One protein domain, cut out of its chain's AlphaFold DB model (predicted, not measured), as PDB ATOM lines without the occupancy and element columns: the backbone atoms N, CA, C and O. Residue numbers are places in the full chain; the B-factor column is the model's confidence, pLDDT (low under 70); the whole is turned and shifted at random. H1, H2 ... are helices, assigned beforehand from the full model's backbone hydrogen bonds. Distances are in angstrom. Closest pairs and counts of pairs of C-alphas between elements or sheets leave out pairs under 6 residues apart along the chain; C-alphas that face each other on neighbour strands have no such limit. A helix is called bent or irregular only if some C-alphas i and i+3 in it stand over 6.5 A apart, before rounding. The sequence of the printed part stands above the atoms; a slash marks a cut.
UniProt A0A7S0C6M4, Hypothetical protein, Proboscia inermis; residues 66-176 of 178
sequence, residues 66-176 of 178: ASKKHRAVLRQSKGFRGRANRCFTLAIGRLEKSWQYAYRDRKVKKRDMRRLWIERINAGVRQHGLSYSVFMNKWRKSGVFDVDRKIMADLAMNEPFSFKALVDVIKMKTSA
ATOM      1  N   ALA A  66      43.222 -11.411 -17.082       66.19
ATOM      2  CA  ALA A  66      43.486 -12.849 -17.027       66.19
ATOM      3  C   ALA A  66      42.280 -13.615 -16.446       66.19
ATOM      4  O   ALA A  66      41.801 -14.580 -17.047       66.19
ATOM      5  N   SER A  67      41.712 -13.113 -15.341       78.19
ATOM      6  CA  SER A  67      40.512 -13.675 -14.706       78.19
ATOM      7  C   SER A  67      39.290 -13.676 -15.642       78.19
ATOM      8  O   SER A  67      38.583 -14.683 -15.739       78.19
ATOM      9  N   LYS A  68      39.077 -12.596 -16.417       85.81
ATOM     10  CA  LYS A  68      38.015 -12.524 -17.442       85.81
ATOM     11  C   LYS A  68      38.174 -13.607 -18.521       85.81
ATOM     12  O   LYS A  68      37.207 -14.322 -18.791       85.81
ATOM     13  N   LYS A  69      39.374 -13.783 -19.096       86.06
ATOM     14  CA  LYS A  69      39.650 -14.827 -20.111       86.06
ATOM     15  C   LYS A  69      39.449 -16.242 -19.544       86.06
ATOM     16  O   LYS A  69      38.753 -17.054 -20.153       86.06
ATOM     17  N   HIS A  70      39.971 -16.508 -18.345       89.81
ATOM     18  CA  HIS A  70      39.815 -17.782 -17.637       89.81
ATOM     19  C   HIS A  70      38.335 -18.134 -17.389       89.81
ATOM     20  O   HIS A  70      37.878 -19.233 -17.712       89.81
ATOM     21  N   ARG A  71      37.550 -17.169 -16.889       90.38
ATOM     22  CA  ARG A  71      36.106 -17.326 -16.647       90.38
ATOM     23  C   ARG A  71      35.310 -17.524 -17.942       90.38
ATOM     24  O   ARG A  71      34.337 -18.276 -17.934       90.38
ATOM     25  N   ALA A  72      35.711 -16.898 -19.051       92.94
ATOM     26  CA  ALA A  72      35.068 -17.084 -20.353       92.94
ATOM     27  C   ALA A  72      35.262 -18.510 -20.904       92.94
ATOM     28  O   ALA A  72      34.279 -19.136 -21.299       92.94
ATOM     29  N   VAL A  73      36.490 -19.039 -20.844       94.38
ATOM     30  CA  VAL A  73      36.822 -20.419 -21.245       94.38
ATOM     31  C   VAL A  73      36.057 -21.443 -20.403       94.38
ATOM     32  O   VAL A  73      35.366 -22.294 -20.959       94.38
ATOM     33  N   LEU A  74      36.080 -21.325 -19.070       93.56
ATOM     34  CA  LEU A  74      35.337 -22.252 -18.202       93.56
ATOM     35  C   LEU A  74      33.812 -22.127 -18.356       93.56
ATOM     36  O   LEU A  74      33.096 -23.109 -18.180       93.56
ATOM     37  N   ARG A  75      33.288 -20.950 -18.734       94.62
ATOM     38  CA  ARG A  75      31.867 -20.782 -19.091       94.62
ATOM     39  C   ARG A  75      31.500 -21.554 -20.363       94.62
ATOM     40  O   ARG A  75      30.391 -22.071 -20.429       94.62
ATOM     41  N   GLN A  76      32.405 -21.640 -21.337       95.25
ATOM     42  CA  GLN A  76      32.204 -22.399 -22.575       95.25
ATOM     43  C   GLN A  76      32.376 -23.912 -22.355       95.25
ATOM     44  O   GLN A  76      31.618 -24.695 -22.919       95.25
ATOM     45  N   SER A  77      33.314 -24.340 -21.502       96.38
ATOM     46  CA  SER A  77      33.593 -25.764 -21.264       96.38
ATOM     47  C   SER A  77      32.716 -26.441 -20.198       96.38
ATOM     48  O   SER A  77      32.923 -27.625 -19.923       96.38
ATOM     49  N   LYS A  78      31.717 -25.753 -19.613       93.44
ATOM     50  CA  LYS A  78      30.853 -26.280 -18.528       93.44
ATOM     51  C   LYS A  78      30.303 -27.691 -18.787       93.44
ATOM     52  O   LYS A  78      30.303 -28.516 -17.877       93.44
ATOM     53  N   GLY A  79      29.858 -27.966 -20.017       94.69
ATOM     54  CA  GLY A  79      29.283 -29.258 -20.417       94.69
ATOM     55  C   GLY A  79      30.297 -30.386 -20.661       94.69
ATOM     56  O   GLY A  79      29.895 -31.510 -20.946       94.69
ATOM     57  N   PHE A  80      31.609 -30.136 -20.579       96.50
ATOM     58  CA  PHE A  80      32.620 -31.155 -20.875       96.50
ATOM     59  C   PHE A  80      32.794 -32.159 -19.725       96.50
ATOM     60  O   PHE A  80      33.108 -31.800 -18.591       96.50
ATOM     61  N   ARG A  81      32.694 -33.457 -20.041       94.69
ATOM     62  CA  ARG A  81      32.883 -34.555 -19.079       94.69
ATOM     63  C   ARG A  81      34.313 -34.592 -18.507       94.69
ATOM     64  O   ARG A  81      35.298 -34.466 -19.241       94.69
ATOM     65  N   GLY A  82      34.437 -34.838 -17.200       95.00
ATOM     66  CA  GLY A  82      35.717 -35.079 -16.516       95.00
ATOM     67  C   GLY A  82      36.305 -33.834 -15.843       95.00
ATOM     68  O   GLY A  82      35.639 -33.201 -15.025       95.00
ATOM     69  N   ARG A  83      37.575 -33.509 -16.132       95.25
ATOM     70  CA  ARG A  83      38.297 -32.353 -15.550       95.25
ATOM     71  C   ARG A  83      38.233 -31.078 -16.407       95.25
ATOM     72  O   ARG A  83      38.443 -29.994 -15.876       95.25
ATOM     73  N   ALA A  84      37.926 -31.172 -17.703       94.19
ATOM     74  CA  ALA A  84      38.001 -30.039 -18.641       94.19
ATOM     75  C   ALA A  84      36.896 -28.970 -18.477       94.19
ATOM     76  O   ALA A  84      36.987 -27.897 -19.068       94.19
ATOM     77  N   ASN A  85      35.879 -29.225 -17.649       93.00
ATOM     78  CA  ASN A  85      34.912 -28.213 -17.204       93.00
ATOM     79  C   ASN A  85      35.395 -27.380 -15.997       93.00
ATOM     80  O   ASN A  85      34.709 -26.450 -15.583       93.00
ATOM     81  N   ARG A  86      36.554 -27.725 -15.413       90.62
ATOM     82  CA  ARG A  86      37.117 -27.103 -14.199       90.62
ATOM     83  C   ARG A  86      38.565 -26.640 -14.382       90.62
ATOM     84  O   ARG A  86      38.930 -25.573 -13.908       90.62
ATOM     85  N   CYS A  87      39.389 -27.422 -15.078       94.19
ATOM     86  CA  CYS A  87      40.804 -27.129 -15.308       94.19
ATOM     87  C   CYS A  87      41.001 -26.397 -16.646       94.19
ATOM     88  O   CYS A  87      40.866 -27.008 -17.707       94.19
ATOM     89  N   PHE A  88      41.355 -25.110 -16.597       92.25
ATOM     90  CA  PHE A  88      41.505 -24.220 -17.760       92.25
ATOM     91  C   PHE A  88      42.459 -24.748 -18.845       92.25
ATOM     92  O   PHE A  88      42.086 -24.771 -20.015       92.25
ATOM     93  N   THR A  89      43.631 -25.269 -18.473       93.25
ATOM     94  CA  THR A  89      44.612 -25.837 -19.420       93.25
ATOM     95  C   THR A  89      44.023 -26.985 -20.250       93.25
ATOM     96  O   THR A  89      44.229 -27.056 -21.457       93.25
ATOM     97  N   LEU A  90      43.209 -27.845 -19.624       95.38
ATOM     98  CA  LEU A  90      42.505 -28.946 -20.299       95.38
ATOM     99  C   LEU A  90      41.258 -28.473 -21.067       95.38
ATOM    100  O   LEU A  90      40.799 -29.159 -21.981       95.38
ATOM    101  N   ALA A  91      40.687 -27.328 -20.687       96.25
ATOM    102  CA  ALA A  91      39.535 -26.737 -21.354       96.25
ATOM    103  C   ALA A  91      39.904 -26.187 -22.740       96.25
ATOM    104  O   ALA A  91      39.168 -26.441 -23.690       96.25
ATOM    105  N   ILE A  92      41.046 -25.495 -22.869       95.19
ATOM    106  CA  ILE A  92      41.485 -24.847 -24.121       95.19
ATOM    107  C   ILE A  92      41.569 -25.854 -25.274       95.19
ATOM    108  O   ILE A  92      40.841 -25.710 -26.254       95.19
ATOM    109  N   GLY A  93      42.383 -26.908 -25.141       95.75
ATOM    110  CA  GLY A  93      42.572 -27.889 -26.219       95.75
ATOM    111  C   GLY A  93      41.277 -28.609 -26.615       95.75
ATOM    112  O   GLY A  93      41.047 -28.887 -27.790       95.75
ATOM    113  N   ARG A  94      40.366 -28.851 -25.658       96.69
ATOM    114  CA  ARG A  94      39.046 -29.426 -25.964       96.69
ATOM    115  C   ARG A  94      38.093 -28.435 -26.631       96.69
ATOM    116  O   ARG A  94      37.328 -28.854 -27.495       96.69
ATOM    117  N   LEU A  95      38.123 -27.152 -26.262       96.88
ATOM    118  CA  LEU A  95      37.345 -26.109 -26.939       96.88
ATOM    119  C   LEU A  95      37.816 -25.936 -28.383       96.88
ATOM    120  O   LEU A  95      36.984 -25.922 -29.281       96.88
ATOM    121  N   GLU A  96      39.128 -25.907 -28.620       96.56
ATOM    122  CA  GLU A  96      39.708 -25.819 -29.962       96.56
ATOM    123  C   GLU A  96      39.233 -26.976 -30.860       96.56
ATOM    124  O   GLU A  96      38.696 -26.732 -31.944       96.56
ATOM    125  N   LYS A  97      39.329 -28.232 -30.392       97.06
ATOM    126  CA  LYS A  97      38.816 -29.390 -31.150       97.06
ATOM    127  C   LYS A  97      37.297 -29.358 -31.312       97.06
ATOM    128  O   LYS A  97      36.798 -29.638 -32.399       97.06
ATOM    129  N   SER A  98      36.556 -28.939 -30.286       97.19
ATOM    130  CA  SER A  98      35.102 -28.754 -30.371       97.19
ATOM    131  C   SER A  98      34.708 -27.702 -31.420       97.19
ATOM    132  O   SER A  98      33.750 -27.916 -32.158       97.19
ATOM    133  N   TRP A  99      35.464 -26.609 -31.557       97.31
ATOM    134  CA  TRP A  99      35.232 -25.581 -32.576       97.31
ATOM    135  C   TRP A  99      35.632 -26.045 -33.982       97.31
ATOM    136  O   TRP A  99      34.895 -25.772 -34.932       97.31
ATOM    137  N   GLN A 100      36.734 -26.792 -34.120       97.94
ATOM    138  CA  GLN A 100      37.146 -27.424 -35.382       97.94
ATOM    139  C   GLN A 100      36.071 -28.398 -35.890       97.94
ATOM    140  O   GLN A 100      35.632 -28.283 -37.038       97.94
ATOM    141  N   TYR A 101      35.567 -29.287 -35.025       97.81
ATOM    142  CA  TYR A 101      34.451 -30.172 -35.364       97.81
ATOM    143  C   TYR A 101      33.173 -29.382 -35.656       97.81
ATOM    144  O   TYR A 101      32.604 -29.549 -36.727       97.81
ATOM    145  N   ALA A 102      32.773 -28.422 -34.816       97.12
ATOM    146  CA  ALA A 102      31.575 -27.619 -35.069       97.12
ATOM    147  C   ALA A 102      31.631 -26.852 -36.409       97.12
ATOM    148  O   ALA A 102      30.598 -26.683 -37.058       97.12
ATOM    149  N   TYR A 103      32.805 -26.378 -36.845       96.81
ATOM    150  CA  TYR A 103      32.983 -25.757 -38.163       96.81
ATOM    151  C   TYR A 103      32.866 -26.774 -39.308       96.81
ATOM    152  O   TYR A 103      32.152 -26.515 -40.281       96.81
ATOM    153  N   ARG A 104      33.517 -27.941 -39.182       97.50
ATOM    154  CA  ARG A 104      33.397 -29.062 -40.132       97.50
ATOM    155  C   ARG A 104      31.937 -29.504 -40.270       97.50
ATOM    156  O   ARG A 104      31.410 -29.569 -41.378       97.50
ATOM    157  N   ASP A 105      31.265 -29.733 -39.152       97.31
ATOM    158  CA  ASP A 105      29.950 -30.371 -39.088       97.31
ATOM    159  C   ASP A 105      28.840 -29.446 -39.602       97.31
ATOM    160  O   ASP A 105      27.898 -29.913 -40.239       97.31
ATOM    161  N   ARG A 106      28.998 -28.116 -39.485       95.75
ATOM    162  CA  ARG A 106      28.133 -27.150 -40.193       95.75
ATOM    163  C   ARG A 106      28.182 -27.298 -41.719       95.75
ATOM    164  O   ARG A 106      27.181 -27.013 -42.376       95.75
ATOM    165  N   LYS A 107      29.305 -27.749 -42.294       94.50
ATOM    166  CA  LYS A 107      29.407 -28.083 -43.727       94.50
ATOM    167  C   LYS A 107      28.875 -29.494 -44.007       94.50
ATOM    168  O   LYS A 107      28.092 -29.670 -44.939       94.50
ATOM    169  N   VAL A 108      29.267 -30.480 -43.196       97.12
ATOM    170  CA  VAL A 108      28.941 -31.903 -43.414       97.12
ATOM    171  C   VAL A 108      27.444 -32.198 -43.231       97.12
ATOM    172  O   VAL A 108      26.892 -32.913 -44.061       97.12
ATOM    173  N   LYS A 109      26.736 -31.514 -42.316       96.38
ATOM    174  CA  LYS A 109      25.279 -31.653 -42.109       96.38
ATOM    175  C   LYS A 109      24.449 -31.549 -43.400       96.38
ATOM    176  O   LYS A 109      23.420 -32.207 -43.518       96.38
ATOM    177  N   LYS A 110      24.883 -30.762 -44.396       92.00
ATOM    178  CA  LYS A 110      24.204 -30.677 -45.708       92.00
ATOM    179  C   LYS A 110      24.270 -31.997 -46.496       92.00
ATOM    180  O   LYS A 110      23.321 -32.335 -47.198       92.00
ATOM    181  N   ARG A 111      25.371 -32.747 -46.372       95.00
ATOM    182  CA  ARG A 111      25.553 -34.088 -46.950       95.00
ATOM    183  C   ARG A 111      24.741 -35.128 -46.180       95.00
ATOM    184  O   ARG A 111      24.069 -35.934 -46.814       95.00
ATOM    185  N   ASP A 112      24.751 -35.068 -44.852       96.81
ATOM    186  CA  ASP A 112      24.075 -36.056 -43.998       96.81
ATOM    187  C   ASP A 112      22.549 -35.976 -44.140       96.81
ATOM    188  O   ASP A 112      21.890 -36.987 -44.368       96.81
ATOM    189  N   MET A 113      21.988 -34.759 -44.131       96.88
ATOM    190  CA  MET A 113      20.563 -34.540 -44.410       96.88
ATOM    191  C   MET A 113      20.183 -35.033 -45.813       96.88
ATOM    192  O   MET A 113      19.154 -35.683 -45.975       96.88
ATOM    193  N   ARG A 114      21.031 -34.794 -46.826       94.50
ATOM    194  CA  ARG A 114      20.807 -35.303 -48.189       94.50
ATOM    195  C   ARG A 114      20.839 -36.832 -48.243       94.50
ATOM    196  O   ARG A 114      20.033 -37.408 -48.964       94.50
ATOM    197  N   ARG A 115      21.741 -37.482 -47.500       96.50
ATOM    198  CA  ARG A 115      21.800 -38.946 -47.379       96.50
ATOM    199  C   ARG A 115      20.503 -39.490 -46.770       96.50
ATOM    200  O   ARG A 115      19.871 -40.332 -47.396       96.50
ATOM    201  N   LEU A 116      20.060 -38.921 -45.649       96.56
ATOM    202  CA  LEU A 116      18.799 -39.280 -44.993       96.56
ATOM    203  C   LEU A 116      17.584 -39.107 -45.923       96.56
ATOM    204  O   LEU A 116      16.704 -39.962 -45.953       96.56
ATOM    205  N   TRP A 117      17.531 -38.031 -46.717       96.50
ATOM    206  CA  TRP A 117      16.464 -37.846 -47.710       96.50
ATOM    207  C   TRP A 117      16.484 -38.928 -48.796       96.50
ATOM    208  O   TRP A 117      15.431 -39.442 -49.158       96.50
ATOM    209  N   ILE A 118      17.665 -39.318 -49.285       95.56
ATOM    210  CA  ILE A 118      17.807 -40.407 -50.264       95.56
ATOM    211  C   ILE A 118      17.365 -41.746 -49.663       95.56
ATOM    212  O   ILE A 118      16.648 -42.492 -50.323       95.56
ATOM    213  N   GLU A 119      17.741 -42.036 -48.418       96.38
ATOM    214  CA  GLU A 119      17.359 -43.266 -47.710       96.38
ATOM    215  C   GLU A 119      15.830 -43.353 -47.514       96.38
ATOM    216  O   GLU A 119      15.240 -44.391 -47.814       96.38
ATOM    217  N   ARG A 120      15.170 -42.243 -47.142       96.19
ATOM    218  CA  ARG A 120      13.697 -42.139 -47.050       96.19
ATOM    219  C   ARG A 120      12.996 -42.335 -48.396       96.19
ATOM    220  O   ARG A 120      12.090 -43.157 -48.496       96.19
ATOM    221  N   ILE A 121      13.432 -41.625 -49.441       95.44
ATOM    222  CA  ILE A 121      12.845 -41.757 -50.788       95.44
ATOM    223  C   ILE A 121      13.037 -43.192 -51.299       95.44
ATOM    224  O   ILE A 121      12.116 -43.768 -51.864       95.44
ATOM    225  N   ASN A 122      14.197 -43.810 -51.061       96.25
ATOM    226  CA  ASN A 122      14.456 -45.197 -51.451       96.25
ATOM    227  C   ASN A 122      13.518 -46.198 -50.750       96.25
ATOM    228  O   ASN A 122      13.155 -47.194 -51.365       96.25
ATOM    229  N   ALA A 123      13.094 -45.944 -49.507       95.75
ATOM    230  CA  ALA A 123      12.101 -46.779 -48.830       95.75
ATOM    231  C   ALA A 123      10.725 -46.702 -49.524       95.75
ATOM    232  O   ALA A 123      10.205 -47.732 -49.952       95.75
ATOM    233  N   GLY A 124      10.183 -45.493 -49.725       94.88
ATOM    234  CA  GLY A 124       8.884 -45.299 -50.389       94.88
ATOM    235  C   GLY A 124       8.875 -45.767 -51.852       94.88
ATOM    236  O   GLY A 124       7.980 -46.488 -52.282       94.88
ATOM    237  N   VAL A 125       9.917 -45.452 -52.628       95.12
ATOM    238  CA  VAL A 125      10.028 -45.866 -54.041       95.12
ATOM    239  C   VAL A 125      10.061 -47.397 -54.197       95.12
ATOM    240  O   VAL A 125       9.509 -47.921 -55.169       95.12
ATOM    241  N   ARG A 126      10.633 -48.130 -53.228       94.12
ATOM    242  CA  ARG A 126      10.670 -49.605 -53.250       94.12
ATOM    243  C   ARG A 126       9.315 -50.250 -52.965       94.12
ATOM    244  O   ARG A 126       9.033 -51.281 -53.567       94.12
ATOM    245  N   GLN A 127       8.448 -49.624 -52.164       92.69
ATOM    246  CA  GLN A 127       7.052 -50.067 -51.993       92.69
ATOM    247  C   GLN A 127       6.255 -50.017 -53.310       92.69
ATOM    248  O   GLN A 127       5.262 -50.721 -53.466       92.69
ATOM    249  N   HIS A 128       6.706 -49.221 -54.285       91.88
ATOM    250  CA  HIS A 128       6.080 -49.074 -55.600       91.88
ATOM    251  C   HIS A 128       6.833 -49.789 -56.739       91.88
ATOM    252  O   HIS A 128       6.604 -49.474 -57.912       91.88
ATOM    253  N   GLY A 129       7.722 -50.735 -56.404       91.50
ATOM    254  CA  GLY A 129       8.407 -51.611 -57.364       91.50
ATOM    255  C   GLY A 129       9.567 -50.971 -58.133       91.50
ATOM    256  O   GLY A 129       9.965 -51.483 -59.177       91.50
ATOM    257  N   LEU A 130      10.113 -49.845 -57.662       91.00
ATOM    258  CA  LEU A 130      11.217 -49.134 -58.313       91.00
ATOM    259  C   LEU A 130      12.454 -49.039 -57.404       91.00
ATOM    260  O   LEU A 130      12.378 -49.188 -56.186       91.00
ATOM    261  N   SER A 131      13.613 -48.744 -57.994       93.81
ATOM    262  CA  SER A 131      14.825 -48.349 -57.263       93.81
ATOM    263  C   SER A 131      15.024 -46.833 -57.325       93.81
ATOM    264  O   SER A 131      14.663 -46.196 -58.318       93.81
ATOM    265  N   TYR A 132      15.632 -46.237 -56.292       94.19
ATOM    266  CA  TYR A 132      15.887 -44.788 -56.243       94.19
ATOM    267  C   TYR A 132      16.658 -44.262 -57.470       94.19
ATOM    268  O   TYR A 132      16.342 -43.190 -57.983       94.19
ATOM    269  N   SER A 133      17.644 -45.007 -57.981       91.88
ATOM    270  CA  SER A 133      18.430 -44.611 -59.159       91.88
ATOM    271  C   SER A 133      17.595 -44.586 -60.444       91.88
ATOM    272  O   SER A 133      17.672 -43.611 -61.194       91.88
ATOM    273  N   VAL A 134      16.751 -45.599 -60.674       91.31
ATOM    274  CA  VAL A 134      15.812 -45.622 -61.810       91.31
ATOM    275  C   VAL A 134      14.775 -44.512 -61.664       91.31
ATOM    276  O   VAL A 134      14.567 -43.750 -62.604       91.31
ATOM    277  N   PHE A 135      14.174 -44.362 -60.483       91.75
ATOM    278  CA  PHE A 135      13.198 -43.312 -60.190       91.75
ATOM    279  C   PHE A 135      13.768 -41.905 -60.439       91.75
ATOM    280  O   PHE A 135      13.146 -41.119 -61.144       91.75
ATOM    281  N   MET A 136      14.981 -41.596 -59.961       90.50
ATOM    282  CA  MET A 136      15.603 -40.285 -60.193       90.50
ATOM    283  C   MET A 136      16.002 -40.041 -61.655       90.50
ATOM    284  O   MET A 136      16.030 -38.888 -62.088       90.50
ATOM    285  N   ASN A 137      16.320 -41.092 -62.418       89.56
ATOM    286  CA  ASN A 137      16.532 -40.987 -63.864       89.56
ATOM    287  C   ASN A 137      15.209 -40.645 -64.571       89.56
ATOM    288  O   ASN A 137      15.137 -39.666 -65.311       89.56
ATOM    289  N   LYS A 138      14.135 -41.383 -64.256       89.38
ATOM    290  CA  LYS A 138      12.786 -41.125 -64.778       89.38
ATOM    291  C   LYS A 138      12.264 -39.731 -64.396       89.38
ATOM    292  O   LYS A 138      11.735 -39.047 -65.258       89.38
ATOM    293  N   TRP A 139      12.489 -39.272 -63.159       88.12
ATOM    294  CA  TRP A 139      12.148 -37.915 -62.698       88.12
ATOM    295  C   TRP A 139      12.830 -36.822 -63.530       88.12
ATOM    296  O   TRP A 139      12.199 -35.857 -63.945       88.12
ATOM    297  N   ARG A 140      14.132 -36.974 -63.805       86.81
ATOM    298  CA  ARG A 140      14.878 -36.028 -64.649       86.81
ATOM    299  C   ARG A 140      14.384 -36.030 -66.094       86.81
ATOM    300  O   ARG A 140      14.277 -34.964 -66.686       86.81
ATOM    301  N   LYS A 141      14.081 -37.208 -66.648       85.94
ATOM    302  CA  LYS A 141      13.553 -37.354 -68.014       85.94
ATOM    303  C   LYS A 141      12.111 -36.858 -68.169       85.94
ATOM    304  O   LYS A 141      11.753 -36.416 -69.252       85.94
ATOM    305  N   SER A 142      11.280 -36.944 -67.129       82.12
ATOM    306  CA  SER A 142       9.862 -36.576 -67.222       82.12
ATOM    307  C   SER A 142       9.634 -35.062 -67.284       82.12
ATOM    308  O   SER A 142       8.587 -34.641 -67.773       82.12
ATOM    309  N   GLY A 143      10.595 -34.260 -66.803       76.25
ATOM    310  CA  GLY A 143      10.610 -32.796 -66.918       76.25
ATOM    311  C   GLY A 143       9.536 -32.055 -66.115       76.25
ATOM    312  O   GLY A 143       9.432 -30.842 -66.239       76.25
ATOM    313  N   VAL A 144       8.729 -32.761 -65.312       68.19
ATOM    314  CA  VAL A 144       7.474 -32.210 -64.769       68.19
ATOM    315  C   VAL A 144       7.716 -31.152 -63.685       68.19
ATOM    316  O   VAL A 144       7.069 -30.112 -63.709       68.19
ATOM    317  N   PHE A 145       8.647 -31.387 -62.749       71.31
ATOM    318  CA  PHE A 145       8.970 -30.440 -61.674       71.31
ATOM    319  C   PHE A 145      10.422 -30.586 -61.179       71.31
ATOM    320  O   PHE A 145      10.913 -31.704 -61.015       71.31
ATOM    321  N   ASP A 146      11.086 -29.484 -60.816       78.31
ATOM    322  CA  ASP A 146      12.392 -29.516 -60.128       78.31
ATOM    323  C   ASP A 146      12.217 -29.484 -58.594       78.31
ATOM    324  O   ASP A 146      12.548 -28.519 -57.907       78.31
ATOM    325  N   VAL A 147      11.599 -30.539 -58.044       81.69
ATOM    326  CA  VAL A 147      11.308 -30.644 -56.600       81.69
ATOM    327  C   VAL A 147      12.553 -31.041 -55.811       81.69
ATOM    328  O   VAL A 147      13.200 -32.059 -56.072       81.69
ATOM    329  N   ASP A 148      12.843 -30.271 -54.762       88.56
ATOM    330  CA  ASP A 148      13.969 -30.551 -53.881       88.56
ATOM    331  C   ASP A 148      13.742 -31.813 -53.022       88.56
ATOM    332  O   ASP A 148      12.649 -32.089 -52.518       88.56
ATOM    333  N   ARG A 149      14.815 -32.581 -52.796       92.06
ATOM    334  CA  ARG A 149      14.758 -33.906 -52.136       92.06
ATOM    335  C   ARG A 149      14.257 -33.835 -50.699       92.06
ATOM    336  O   ARG A 149      13.744 -34.831 -50.206       92.06
ATOM    337  N   LYS A 150      14.371 -32.671 -50.053       93.62
ATOM    338  CA  LYS A 150      13.760 -32.400 -48.749       93.62
ATOM    339  C   LYS A 150      12.247 -32.641 -48.784       93.62
ATOM    340  O   LYS A 150      11.743 -33.335 -47.914       93.62
ATOM    341  N   ILE A 151      11.552 -32.075 -49.774       93.31
ATOM    342  CA  ILE A 151      10.087 -32.130 -49.900       93.31
ATOM    343  C   ILE A 151       9.669 -33.547 -50.294       93.31
ATOM    344  O   ILE A 151       8.803 -34.147 -49.668       93.31
ATOM    345  N   MET A 152      10.358 -34.131 -51.275       91.62
ATOM    346  CA  MET A 152      10.099 -35.495 -51.736       91.62
ATOM    347  C   MET A 152      10.285 -36.552 -50.627       91.62
ATOM    348  O   MET A 152       9.515 -37.504 -50.558       91.62
ATOM    349  N   ALA A 153      11.263 -36.369 -49.731       95.25
ATOM    350  CA  ALA A 153      11.495 -37.234 -48.569       95.25
ATOM    351  C   ALA A 153      10.566 -36.965 -47.369       95.25
ATOM    352  O   ALA A 153      10.636 -37.696 -46.380       95.25
ATOM    353  N   ASP A 154       9.759 -35.905 -47.432       95.00
ATOM    354  CA  ASP A 154       8.732 -35.568 -46.446       95.00
ATOM    355  C   ASP A 154       7.380 -36.144 -46.894       95.00
ATOM    356  O   ASP A 154       6.768 -36.920 -46.165       95.00
ATOM    357  N   LEU A 155       7.010 -35.922 -48.166       93.69
ATOM    358  CA  LEU A 155       5.874 -36.580 -48.828       93.69
ATOM    359  C   LEU A 155       5.949 -38.112 -48.713       93.69
ATOM    360  O   LEU A 155       4.960 -38.749 -48.372       93.69
ATOM    361  N   ALA A 156       7.132 -38.700 -48.927       93.75
ATOM    362  CA  ALA A 156       7.351 -40.146 -48.831       93.75
ATOM    363  C   ALA A 156       7.197 -40.742 -47.414       93.75
ATOM    364  O   ALA A 156       7.250 -41.962 -47.283       93.75
ATOM    365  N   MET A 157       7.057 -39.923 -46.361       94.12
ATOM    366  CA  MET A 157       6.796 -40.406 -44.996       94.12
ATOM    367  C   MET A 157       5.456 -39.937 -44.429       94.12
ATOM    368  O   MET A 157       4.830 -40.694 -43.693       94.12
ATOM    369  N   ASN A 158       5.019 -38.722 -44.763       95.69
ATOM    370  CA  ASN A 158       3.793 -38.136 -44.224       95.69
ATOM    371  C   ASN A 158       2.569 -38.477 -45.095       95.69
ATOM    372  O   ASN A 158       1.492 -38.713 -44.564       95.69
ATOM    373  N   GLU A 159       2.734 -38.533 -46.424       94.56
ATOM    374  CA  GLU A 159       1.632 -38.529 -47.400       94.56
ATOM    375  C   GLU A 159       1.783 -39.631 -48.474       94.56
ATOM    376  O   GLU A 159       2.019 -39.345 -49.657       94.56
ATOM    377  N   PRO A 160       1.645 -40.921 -48.101       91.38
ATOM    378  CA  PRO A 160       1.926 -42.050 -48.994       91.38
ATOM    379  C   PRO A 160       1.002 -42.110 -50.220       91.38
ATOM    380  O   PRO A 160       1.435 -42.544 -51.287       91.38
ATOM    381  N   PHE A 161      -0.245 -41.640 -50.115       93.06
ATOM    382  CA  PHE A 161      -1.180 -41.581 -51.247       93.06
ATOM    383  C   PHE A 161      -0.716 -40.577 -52.312       93.06
ATOM    384  O   PHE A 161      -0.630 -40.913 -53.496       93.06
ATOM    385  N   SER A 162      -0.331 -39.375 -51.878       92.75
ATOM    386  CA  SER A 162       0.235 -38.326 -52.733       92.75
ATOM    387  C   SER A 162       1.565 -38.764 -53.354       92.75
ATOM    388  O   SER A 162       1.810 -38.537 -54.541       92.75
ATOM    389  N   PHE A 163       2.409 -39.459 -52.580       93.31
ATOM    390  CA  PHE A 163       3.665 -40.015 -53.079       93.31
ATOM    391  C   PHE A 163       3.448 -41.112 -54.136       93.31
ATOM    392  O   PHE A 163       4.127 -41.105 -55.165       93.31
ATOM    393  N   LYS A 164       2.466 -42.004 -53.944       93.81
ATOM    394  CA  LYS A 164       2.086 -43.019 -54.939       93.81
ATOM    395  C   LYS A 164       1.642 -42.379 -56.257       93.81
ATOM    396  O   LYS A 164       2.156 -42.752 -57.309       93.81
ATOM    397  N   ALA A 165       0.727 -41.406 -56.211       92.62
ATOM    398  CA  ALA A 165       0.235 -40.725 -57.413       92.62
ATOM    399  C   ALA A 165       1.385 -40.077 -58.209       92.62
ATOM    400  O   ALA A 165       1.484 -40.240 -59.425       92.62
ATOM    401  N   LEU A 166       2.314 -39.426 -57.502       90.50
ATOM    402  CA  LEU A 166       3.541 -38.870 -58.068       90.50
ATOM    403  C   LEU A 166       4.425 -39.952 -58.719       90.50
ATOM    404  O   LEU A 166       4.919 -39.748 -59.828       90.50
ATOM    405  N   VAL A 167       4.597 -41.115 -58.081       91.94
ATOM    406  CA  VAL A 167       5.342 -42.258 -58.643       91.94
ATOM    407  C   VAL A 167       4.696 -42.795 -59.922       91.94
ATOM    408  O   VAL A 167       5.406 -43.079 -60.891       91.94
ATOM    409  N   ASP A 168       3.372 -42.917 -59.953       91.50
ATOM    410  CA  ASP A 168       2.657 -43.504 -61.086       91.50
ATOM    411  C   ASP A 168       2.626 -42.558 -62.308       91.50
ATOM    412  O   ASP A 168       2.880 -43.009 -63.428       91.50
ATOM    413  N   VAL A 169       2.514 -41.235 -62.110       89.62
ATOM    414  CA  VAL A 169       2.694 -40.225 -63.181       89.62
ATOM    415  C   VAL A 169       4.075 -40.333 -63.850       89.62
ATOM    416  O   VAL A 169       4.189 -40.271 -65.078       89.62
ATOM    417  N   ILE A 170       5.144 -40.552 -63.074       89.69
ATOM    418  CA  ILE A 170       6.509 -40.716 -63.607       89.69
ATOM    419  C   ILE A 170       6.640 -42.003 -64.430       89.69
ATOM    420  O   ILE A 170       7.333 -42.009 -65.455       89.69
ATOM    421  N   LYS A 171       5.990 -43.098 -64.002       87.12
ATOM    422  CA  LYS A 171       5.949 -44.354 -64.771       87.12
ATOM    423  C   LYS A 171       5.335 -44.092 -66.147       87.12
ATOM    424  O   LYS A 171       6.026 -44.320 -67.139       87.12
ATOM    425  N   MET A 172       4.125 -43.524 -66.182       87.06
ATOM    426  CA  MET A 172       3.378 -43.209 -67.407       87.06
ATOM    427  C   MET A 172       4.162 -42.296 -68.357       87.06
ATOM    428  O   MET A 172       4.284 -42.594 -69.544       87.06
ATOM    429  N   LYS A 173       4.751 -41.205 -67.843       83.00
ATOM    430  CA  LYS A 173       5.496 -40.242 -68.672       83.00
ATOM    431  C   LYS A 173       6.785 -40.824 -69.265       83.00
ATOM    432  O   LYS A 173       7.224 -40.351 -70.305       83.00
ATOM    433  N   THR A 174       7.376 -41.845 -68.636       75.19
ATOM    434  CA  THR A 174       8.580 -42.508 -69.168       75.19
ATOM    435  C   THR A 174       8.251 -43.537 -70.247       75.19
ATOM    436  O   THR A 174       8.993 -43.646 -71.213       75.19
ATOM    437  N   SER A 175       7.162 -44.300 -70.103       69.31
ATOM    438  CA  SER A 175       6.773 -45.343 -71.072       69.31
ATOM    439  C   SER A 175       6.300 -44.804 -72.429       69.31
ATOM    440  O   SER A 175       6.096 -45.588 -73.346       69.31
ATOM    441  N   ALA A 176       6.124 -43.487 -72.556       57.81
ATOM    442  CA  ALA A 176       5.703 -42.806 -73.780       57.81
ATOM    443  C   ALA A 176       6.872 -42.239 -74.618       57.81
ATOM    444  O   ALA A 176       6.632 -41.457 -75.535       57.81
TER     445      ALA A 176
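This is residues 66 to 176 of the 178 residues of the protein "Hypothetical protein" of Proboscia inermis (UniProt A0A7S0C6M4). What is the overall shape? One long helix, H2, makes a shaft with a part at each end: H1 packs on its first end, at residues 88 to 95, and H3, H4 and H5 gather round its last end as a small head. Residues 99 to 112 of H2 stand free between the two. What is it made of? The printed part has 111 residues and is all helix, with five named helices, H1 to H5 in chain order, and no named strand. How spread out is it? It is extended, with a radius of gyration of the C-alphas of 23.5 A and spans of 74 by 21 by 19 A.

Where is the longest helix? H2 holds residues 88 to 127, 55.0 A long, from C-alpha 88 at (41.505, -24.220, -17.760) to C-alpha 127 at (7.052, -50.067, -51.993). It has a kink of 48 degrees near residue 107 but is neither bent nor irregular, only just: C-alphas 107 and 110 are 6.1 A apart. Where are the others? H1 is residues 66 to 76, 15.8 A, beginning at C-alpha 66 (43.486, -12.849, -17.027). H3 is residues 132 to 142, 15.0 A; H4 is residues 149 to 158, 14.2 A; H5 is residues 160 to 175, 22.8 A.

What touches H2, the hub? With residues 88 to 95 alone it touches H1, at a shallow tilt of 22 degrees, the same way; the closest C-alphas, of Leu 74 and Phe 88, are 6.5 A apart. With residues 114 to 124 alone it touches H4 at a steep tilt of 65 degrees, closest at Trp 117 and Ala 153, C-alphas 5.1 A apart. With residues 118 to 126 alone it touches H3 at 69 degrees, steep but only just short of about perpendicular, closest at the C-alphas of Asn 122 and Tyr 132, 5.0 A. And H5? H5 touches H3, with its residues 170 to 174 alone, closest at the C-alphas of Ser 142 and Lys 173, 5.9 A. It touches H4, with its residues 162 to 163 alone, closest at the C-alphas of Ala 156 and Phe 163, 5.6 A, and only just touches H2, with 3 pairs of C-alphas within 8 A, the closest those of Val 125 and Val 167, 7.5 A. Are the helix backbones whole? Every O i to N i+4 pair is within hydrogen-bond range in H1, H3 and H5; in H2 it is 31 of 36 and in H4 5 of 6.

How far does it reach? The two C-alphas farthest apart, of Ser 67 and Ala 176, are 74.5 A apart, and the printed part has no cut. Which link is long? H1 to H2, with 11 residues between them. Where is confidence low? The model's pLDDT is under 70 at residues 66, 144, 175 and 176.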